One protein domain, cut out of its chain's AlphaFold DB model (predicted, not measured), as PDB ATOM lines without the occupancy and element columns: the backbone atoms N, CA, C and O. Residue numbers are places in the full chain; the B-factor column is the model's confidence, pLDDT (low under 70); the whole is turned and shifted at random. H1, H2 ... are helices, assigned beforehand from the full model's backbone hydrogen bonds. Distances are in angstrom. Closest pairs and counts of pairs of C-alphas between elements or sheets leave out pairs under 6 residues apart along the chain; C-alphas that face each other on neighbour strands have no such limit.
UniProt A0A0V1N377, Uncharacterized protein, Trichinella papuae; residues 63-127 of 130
ATOM      1  N   LYS A  63     282.729 262.099 309.159       90.62
ATOM      2  CA  LYS A  63     281.545 261.501 308.513       90.62
ATOM      3  C   LYS A  63     280.242 262.194 308.909       90.62
ATOM      4  O   LYS A  63     279.443 262.517 308.035       90.62
ATOM      5  N   LEU A  64     280.028 262.434 310.202       89.69
ATOM      6  CA  LEU A  64     278.849 263.139 310.707       89.69
ATOM      7  C   LEU A  64     278.768 264.550 310.122       89.69
ATOM      8  O   LEU A  64     277.713 264.984 309.665       89.69
ATOM      9  N   HIS A  65     279.902 265.243 310.089       86.25
ATOM     10  CA  HIS A  65     280.005 266.570 309.502       86.25
ATOM     11  C   HIS A  65     279.645 266.580 308.002       86.25
ATOM     12  O   HIS A  65     278.899 267.453 307.562       86.25
ATOM     13  N   LEU A  66     280.095 265.586 307.226       88.12
ATOM     14  CA  LEU A  66     279.705 265.429 305.817       88.12
ATOM     15  C   LEU A  66     278.201 265.173 305.651       88.12
ATOM     16  O   LEU A  66     277.582 265.770 304.773       88.12
ATOM     17  N   ILE A  67     277.606 264.327 306.500       90.38
ATOM     18  CA  ILE A  67     276.155 264.073 306.494       90.38
ATOM     19  C   ILE A  67     275.392 265.378 306.735       90.38
ATOM     20  O   ILE A  67     274.484 265.702 305.970       90.38
ATOM     21  N   MET A  68     275.784 266.148 307.752       87.81
ATOM     22  CA  MET A  68     275.145 267.425 308.081       87.81
ATOM     23  C   MET A  68     275.210 268.416 306.920       87.81
ATOM     24  O   MET A  68     274.185 268.983 306.548       87.81
ATOM     25  N   ILE A  69     276.388 268.594 306.311       85.31
ATOM     26  CA  ILE A  69     276.549 269.513 305.177       85.31
ATOM     27  C   ILE A  69     275.725 269.072 303.980       85.31
ATOM     28  O   ILE A  69     275.017 269.899 303.415       85.31
ATOM     29  N   ASN A  70     275.807 267.798 303.598       88.50
ATOM     30  CA  ASN A  70     275.094 267.305 302.424       88.50
ATOM     31  C   ASN A  70     273.576 267.385 302.611       88.50
ATOM     32  O   ASN A  70     272.864 267.702 301.660       88.50
ATOM     33  N   SER A  71     273.088 267.138 303.831       90.31
ATOM     34  CA  SER A  71     271.665 267.283 304.161       90.31
ATOM     35  C   SER A  71     271.237 268.749 304.078       90.31
ATOM     36  O   SER A  71     270.263 269.075 303.409       90.31
ATOM     37  N   ALA A  72     272.009 269.651 304.691       86.62
ATOM     38  CA  ALA A  72     271.726 271.084 304.689       86.62
ATOM     39  C   ALA A  72     271.844 271.725 303.297       86.62
ATOM     40  O   ALA A  72     271.152 272.695 303.015       86.62
ATOM     41  N   SER A  73     272.715 271.210 302.424       85.88
ATOM     42  CA  SER A  73     272.843 271.703 301.052       85.88
ATOM     43  C   SER A  73     271.776 271.153 300.108       85.88
ATOM     44  O   SER A  73     271.634 271.677 299.008       85.88
ATOM     45  N   HIS A  74     271.072 270.085 300.497       93.31
ATOM     46  CA  HIS A  74     269.955 269.539 299.725       93.31
ATOM     47  C   HIS A  74     268.691 270.389 299.866       93.31
ATOM     48  O   HIS A  74     267.920 270.506 298.916       93.31
ATOM     49  N   ASP A  75     268.486 270.992 301.037       94.19
ATOM     50  CA  ASP A  75     267.395 271.930 301.257       94.19
ATOM     51  C   ASP A  75     267.782 273.327 300.752       94.19
ATOM     52  O   ASP A  75     268.771 273.926 301.185       94.19
ATOM     53  N   LYS A  76     266.998 273.857 299.810       94.69
ATOM     54  CA  LYS A  76     267.282 275.138 299.155       94.69
ATOM     55  C   LYS A  76     267.228 276.315 300.130       94.69
ATOM     56  O   LYS A  76     268.045 277.230 300.012       94.69
ATOM     57  N   GLU A  77     266.290 276.306 301.069       94.75
ATOM     58  CA  GLU A  77     266.110 277.406 302.016       94.75
ATOM     59  C   GLU A  77     267.255 277.428 303.026       94.75
ATOM     60  O   GLU A  77     267.871 278.472 303.245       94.75
ATOM     61  N   VAL A  78     267.635 276.259 303.547       90.69
ATOM     62  CA  VAL A  78     268.799 276.116 304.433       90.69
ATOM     63  C   VAL A  78     270.094 276.492 303.706       90.69
ATOM     64  O   VAL A  78     270.932 277.214 304.258       90.69
ATOM     65  N   HIS A  79     270.259 276.068 302.453       90.38
ATOM     66  CA  HIS A  79     271.414 276.443 301.642       90.38
ATOM     67  C   HIS A  79     271.504 277.965 301.444       90.38
ATOM     68  O   HIS A  79     272.561 278.565 301.671       90.38
ATOM     69  N   ASN A  80     270.393 278.607 301.071       93.00
ATOM     70  CA  ASN A  80     270.319 280.056 300.888       93.00
ATOM     71  C   ASN A  80     270.593 280.811 302.190       93.00
ATOM     72  O   ASN A  80     271.353 281.785 302.180       93.00
ATOM     73  N   PHE A  81     270.029 280.338 303.302       90.94
ATOM     74  CA  PHE A  81     270.255 280.871 304.642       90.94
ATOM     75  C   PHE A  81     271.754 280.920 304.957       90.94
ATOM     76  O   PHE A  81     272.299 282.000 305.187       90.94
ATOM     77  N   PHE A  82     272.474 279.798 304.847       88.44
ATOM     78  CA  PHE A  82     273.928 279.781 305.059       88.44
ATOM     79  C   PHE A  82     274.709 280.614 304.033       88.44
ATOM     80  O   PHE A  82     275.713 281.245 304.382       88.44
ATOM     81  N   GLY A  83     274.228 280.696 302.791       90.31
ATOM     82  CA  GLY A  83     274.779 281.581 301.765       90.31
ATOM     83  C   GLY A  83     274.700 283.070 302.134       90.31
ATOM     84  O   GLY A  83     275.595 283.845 301.783       90.31
ATOM     85  N   ILE A  84     273.674 283.496 302.876       92.12
ATOM     86  CA  ILE A  84     273.561 284.868 303.396       92.12
ATOM     87  C   ILE A  84     274.642 285.131 304.449       92.12
ATOM     88  O   ILE A  84     275.378 286.107 304.310       92.12
ATOM     89  N   PHE A  85     274.826 284.244 305.432       89.62
ATOM     90  CA  PHE A  85     275.884 284.411 306.442       89.62
ATOM     91  C   PHE A  85     277.285 284.401 305.833       89.62
ATOM     92  O   PHE A  85     278.145 285.170 306.258       89.62
ATOM     93  N   GLY A  86     277.517 283.575 304.808       89.81
ATOM     94  CA  GLY A  86     278.772 283.587 304.058       89.81
ATOM     95  C   GLY A  86     279.056 284.959 303.437       89.81
ATOM     96  O   GLY A  86     280.159 285.493 303.582       89.81
ATOM     97  N   ARG A  87     278.044 285.572 302.807       92.25
ATOM     98  CA  ARG A  87     278.143 286.924 302.231       92.25
ATOM     99  C   ARG A  87     278.299 288.006 303.298       92.25
ATOM    100  O   ARG A  87     279.132 288.894 303.123       92.25
ATOM    101  N   LEU A  88     277.568 287.908 304.407       91.00
ATOM    102  CA  LEU A  88     277.679 288.829 305.539       91.00
ATOM    103  C   LEU A  88     279.090 288.800 306.140       91.00
ATOM    104  O   LEU A  88     279.718 289.843 306.294       91.00
ATOM    105  N   PHE A  89     279.641 287.608 306.380       90.94
ATOM    106  CA  PHE A  89     281.024 287.441 306.826       90.94
ATOM    107  C   PHE A  89     282.020 288.109 305.867       90.94
ATOM    108  O   PHE A  89     282.926 288.818 306.306       90.94
ATOM    109  N   MET A  90     281.862 287.910 304.552       91.81
ATOM    110  CA  MET A  90     282.730 288.547 303.555       91.81
ATOM    111  C   MET A  90     282.606 290.072 303.558       91.81
ATOM    112  O   MET A  90     283.615 290.758 303.406       91.81
ATOM    113  N   PHE A  91     281.395 290.601 303.731       92.56
ATOM    114  CA  PHE A  91     281.144 292.036 303.815       92.56
ATOM    115  C   PHE A  91     281.818 292.658 305.044       92.56
ATOM    116  O   PHE A  91     282.578 293.613 304.892       92.56
ATOM    117  N   LEU A  92     281.630 292.066 306.229       90.75
ATOM    118  CA  LEU A  92     282.225 292.549 307.481       90.75
ATOM    119  C   LEU A  92     283.757 292.527 307.470       90.75
ATOM    120  O   LEU A  92     284.392 293.315 308.162       90.75
ATOM    121  N   ARG A  93     284.372 291.648 306.669       90.81
ATOM    122  CA  ARG A  93     285.833 291.575 306.522       90.81
ATOM    123  C   ARG A  93     286.426 292.556 305.516       90.81
ATOM    124  O   ARG A  93     287.652 292.602 305.396       90.81
ATOM    125  N   ARG A  94     285.615 293.322 304.783       93.81
ATOM    126  CA  ARG A  94     286.140 294.366 303.891       93.81
ATOM    127  C   ARG A  94     286.874 295.417 304.729       93.81
ATOM    128  O   ARG A  94     286.308 295.835 305.734       93.81
ATOM    129  N   PRO A  95     288.082 295.877 304.351       93.00
ATOM    130  CA  PRO A  95     288.898 296.743 305.211       93.00
ATOM    131  C   PRO A  95     288.174 297.996 305.719       93.00
ATOM    132  O   PRO A  95     288.268 298.334 306.894       93.00
ATOM    133  N   ASN A  96     287.391 298.642 304.853       94.25
ATOM    134  CA  ASN A  96     286.605 299.833 305.175       94.25
ATOM    135  C   ASN A  96     285.416 299.556 306.113       94.25
ATOM    136  O   ASN A  96     285.020 300.442 306.855       94.25
ATOM    137  N   VAL A  97     284.857 298.342 306.094       92.75
ATOM    138  CA  VAL A  97     283.779 297.929 307.008       92.75
ATOM    139  C   VAL A  97     284.373 297.449 308.328       92.75
ATOM    140  O   VAL A  97     283.950 297.887 309.392       92.75
ATOM    141  N   ALA A  98     285.407 296.609 308.263       90.81
ATOM    142  CA  ALA A  98     286.107 296.061 309.419       90.81
ATOM    143  C   ALA A  98     286.703 297.154 310.320       90.81
ATOM    144  O   ALA A  98     286.699 297.003 311.538       90.81
ATOM    145  N   ALA A  99     287.178 298.265 309.743       92.56
ATOM    146  CA  ALA A  99     287.693 299.404 310.505       92.56
ATOM    147  C   ALA A  99     286.624 300.054 311.407       92.56
ATOM    148  O   ALA A  99     286.927 300.514 312.514       92.56
ATOM    149  N   SER A 100     285.371 300.068 310.953       91.94
ATOM    150  CA  SER A 100     284.248 300.729 311.627       91.94
ATOM    151  C   SER A 100     283.361 299.770 312.418       91.94
ATOM    152  O   SER A 100     282.672 300.202 313.336       91.94
ATOM    153  N   TYR A 101     283.381 298.476 312.101       88.56
ATOM    154  CA  TYR A 101     282.572 297.471 312.775       88.56
ATOM    155  C   TYR A 101     283.042 297.264 314.224       88.56
ATOM    156  O   TYR A 101     284.241 297.172 314.506       88.56
ATOM    157  N   ARG A 102     282.086 297.228 315.157       87.25
ATOM    158  CA  ARG A 102     282.317 297.023 316.600       87.25
ATOM    159  C   ARG A 102     281.532 295.842 317.175       87.25
ATOM    160  O   ARG A 102     281.726 295.517 318.339       87.25
ATOM    161  N   GLY A 103     280.679 295.218 316.365       83.06
ATOM    162  CA  GLY A 103     279.873 294.075 316.776       83.06
ATOM    163  C   GLY A 103     280.656 292.764 316.808       83.06
ATOM    164  O   GLY A 103     281.860 292.697 316.530       83.06
ATOM    165  N   SER A 104     279.936 291.688 317.106       83.44
ATOM    166  CA  SER A 104     280.505 290.350 317.249       83.44
ATOM    167  C   SER A 104     281.166 289.847 315.963       83.44
ATOM    168  O   SER A 104     280.617 289.935 314.859       83.44
ATOM    169  N   ALA A 105     282.373 289.292 316.091       79.38
ATOM    170  CA  ALA A 105     283.131 288.787 314.951       79.38
ATOM    171  C   ALA A 105     282.528 287.480 314.414       79.38
ATOM    172  O   ALA A 105     282.621 286.426 315.050       79.38
ATOM    173  N   LEU A 106     281.996 287.523 313.190       84.56
ATOM    174  CA  LEU A 106     281.527 286.320 312.504       84.56
ATOM    175  C   LEU A 106     282.694 285.398 312.134       84.56
ATOM    176  O   LEU A 106     283.803 285.837 311.805       84.56
ATOM    177  N   LYS A 107     282.444 284.089 312.153       83.38
ATOM    178  CA  LYS A 107     283.423 283.092 311.715       83.38
ATOM    179  C   LYS A 107     283.199 282.760 310.245       83.38
ATOM    180  O   LYS A 107     282.079 282.762 309.745       83.38
ATOM    181  N   ARG A 108     284.287 282.427 309.545       82.06
ATOM    182  CA  ARG A 108     284.172 281.876 308.195       82.06
ATOM    183  C   ARG A 108     283.436 280.548 308.293       82.06
ATOM    184  O   ARG A 108     283.902 279.648 308.995       82.06
ATOM    185  N   LEU A 109     282.346 280.419 307.550       82.25
ATOM    186  CA  LEU A 109     281.683 279.139 307.366       82.25
ATOM    187  C   LEU A 109     282.621 278.224 306.578       82.25
ATOM    188  O   LEU A 109     282.971 278.495 305.430       82.25
ATOM    189  N   LEU A 110     283.118 277.186 307.245       76.00
ATOM    190  CA  LEU A 110     284.014 276.207 306.649       76.00
ATOM    191  C   LEU A 110     283.242 274.929 306.375       76.00
ATOM    192  O   LEU A 110     282.722 274.311 307.304       76.00
ATOM    193  N   GLN A 111     283.296 274.466 305.129       66.19
ATOM    194  CA  GLN A 111     282.739 273.174 304.726       66.19
ATOM    195  C   GLN A 111     283.406 271.986 305.440       66.19
ATOM    196  O   GLN A 111     282.965 270.865 305.300       66.19
ATOM    197  N   GLN A 112     284.476 272.187 306.205       64.56
ATOM    198  CA  GLN A 112     285.169 271.132 306.956       64.56
ATOM    199  C   GLN A 112     284.819 271.153 308.459       64.56
ATOM    200  O   GLN A 112     285.240 270.266 309.195       64.56
ATOM    201  N   ARG A 113     284.118 272.195 308.952       70.69
ATOM    202  CA  ARG A 113     283.851 272.392 310.391       70.69
ATOM    203  C   ARG A 113     282.501 273.070 310.656       70.69
ATOM    204  O   ARG A 113     282.392 274.299 310.627       70.69
ATOM    205  N   TRP A 114     281.482 272.282 311.002       73.50
ATOM    206  CA  TRP A 114     280.135 272.783 311.317       73.50
ATOM    207  C   TRP A 114     280.087 273.620 312.600       73.50
ATOM    208  O   TRP A 114     279.251 274.504 312.743       73.50
ATOM    209  N   THR A 115     281.049 273.444 313.506       76.06
ATOM    210  CA  THR A 115     281.179 274.284 314.709       76.06
ATOM    211  C   THR A 115     281.297 275.780 314.384       76.06
ATOM    212  O   THR A 115     280.872 276.615 315.180       76.06
ATOM    213  N   GLY A 116     281.823 276.139 313.205       77.38
ATOM    214  CA  GLY A 116     281.832 277.522 312.719       77.38
ATOM    215  C   GLY A 116     280.444 278.053 312.344       77.38
ATOM    216  O   GLY A 116     280.199 279.246 312.504       77.38
ATOM    217  N   HIS A 117     279.534 277.180 311.903       81.44
ATOM    218  CA  HIS A 117     278.156 277.527 311.550       81.44
ATOM    219  C   HIS A 117     277.354 277.867 312.803       81.44
ATOM    220  O   HIS A 117     276.785 278.952 312.870       81.44
ATOM    221  N   LEU A 118     277.418 277.017 313.835       83.81
ATOM    222  CA  LEU A 118     276.762 277.279 315.120       83.81
ATOM    223  C   LEU A 118     277.222 278.606 315.738       83.81
ATOM    224  O   LEU A 118     276.394 279.428 316.102       83.81
ATOM    225  N   LYS A 119     278.540 278.845 315.801       83.31
ATOM    226  CA  LYS A 119     279.092 280.097 316.353       83.31
ATOM    227  C   LYS A 119     278.663 281.336 315.567       83.31
ATOM    228  O   LYS A 119     278.476 282.390 316.156       83.31
ATOM    229  N   THR A 120     278.543 281.216 314.246       85.12
ATOM    230  CA  THR A 120     278.114 282.329 313.388       85.12
ATOM    231  C   THR A 120     276.630 282.619 313.573       85.12
ATOM    232  O   THR A 120     276.268 283.781 313.698       85.12
ATOM    233  N   ILE A 121     275.787 281.584 313.638       86.44
ATOM    234  CA  ILE A 121     274.355 281.748 313.911       86.44
ATOM    235  C   ILE A 121     274.151 282.356 315.296       86.44
ATOM    236  O   ILE A 121     273.426 283.333 315.400       86.44
ATOM    237  N   ALA A 122     274.817 281.827 316.330       87.62
ATOM    238  CA  ALA A 122     274.716 282.351 317.691       87.62
ATOM    239  C   ALA A 122     275.053 283.848 317.738       87.62
ATOM    240  O   ALA A 122     274.241 284.633 318.208       87.62
ATOM    241  N   ALA A 123     276.175 284.252 317.130       86.50
ATOM    242  CA  ALA A 123     276.561 285.658 317.060       86.50
ATOM    243  C   ALA A 123     275.517 286.530 316.343       86.50
ATOM    244  O   ALA A 123     275.290 287.659 316.757       86.50
ATOM    245  N   VAL A 124     274.878 286.045 315.276       85.81
ATOM    246  CA  VAL A 124     273.837 286.838 314.604       85.81
ATOM    247  C   VAL A 124     272.553 286.888 315.416       85.81
ATOM    248  O   VAL A 124     271.990 287.962 315.532       85.81
ATOM    249  N   VAL A 125     272.112 285.774 316.003       87.62
ATOM    250  CA  VAL A 125     270.907 285.730 316.847       87.62
ATOM    251  C   VAL A 125     271.055 286.648 318.060       87.62
ATOM    252  O   VAL A 125     270.141 287.403 318.358       87.62
ATOM    253  N   GLU A 126     272.218 286.639 318.712       87.06
ATOM    254  CA  GLU A 126     272.521 287.517 319.851       87.06
ATOM    255  C   GLU A 126     272.511 289.011 319.490       87.06
ATOM    256  O   GLU A 126     272.350 289.835 320.378       87.06
ATOM    257  N   ASN A 127     272.699 289.362 318.214       83.12
ATOM    258  CA  ASN A 127     272.816 290.747 317.739       83.12
ATOM    259  C   ASN A 127     271.703 291.093 316.725       83.12
ATOM    260  O   ASN A 127     271.861 292.026 315.945       83.12
TER     261      ASN A 127
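This is residues 63 to 127 of the 130 residues of an uncharacterized protein of Trichinella papuae (UniProt A0A0V1N377). The long helix H2 and the helix H1 make an L, with H1 turned off at one end of H2; from the other end, past the small helix H3, a long stretch without a named element folds back along H2 and leads into H4, which crosses H2 near Phe 85 without packing closely on it. Residues 94 to 99, of which 95 to 98 belong to H3, stick out at the end away from H1. The printed part has 65 residues, with four named helices in the order H1, H2, H3, H4 and no named strand, and its class is all helix. It is only just compact, close to loose, with a radius of gyration of the C-alphas of 12.7 A, and elongated, spanning 38 by 20 by 20 A.

Find C-alpha 76 at (267.282, 275.138, 299.155); from there H2, residues 76 to 92, runs 24.4 A to C-alpha 92 at (282.225, 292.549, 307.481). Look before it for H1, residues 63 to 74, which begins with C-alpha 63 at (281.545, 261.501, 308.513) and is 16.6 A long. After H2 you meet H3, residues 95 to 98, 5.1 A from first to last C-alpha. Further on, H4 takes residues 115 to 126, 16.6 A long, and ends with C-alpha 126 at (272.521, 287.517, 319.851).

Start from H2 and look at residues 78 to 79, where H1 only just touches it, only at the corner by their link, with 3 pairs of C-alphas within 8 A. H1 takes part there with residues 72 to 73 alone; the closest C-alphas, of Ser 73 and His 79, are 5.0 A apart. The lines of H1 and H2 are about perpendicular, at 79 degrees. H4 is close to H2 but not clearly touching: the closest C-alphas, of Phe 85 and Thr 120, are 7.6 A apart, and the lines are about perpendicular, at 78 degrees. H3 is close to H2 but not clearly touching, with the closest C-alphas, of Leu 92 and Ala 98, 5.6 A apart. H1 and H3, H1 and H4, and H3 and H4 are apart. In H1, H2 and H4 every O i to N i+4 pair is within hydrogen-bond range, while H3 is too short for such a pair.

The two C-alphas farthest apart are those of Lys 63 and Ser 100, 39.4 A. The printed part has no cut. The links from H1 to H2 and from H2 to H3 are tight, and the link from H3 to H4, residues 99 to 114, is long, with 16 residues. In the B-factor column the mean pLDDT of the printed part is 86.9; look at residues 111 to 112 for the two that are under 70 in this model.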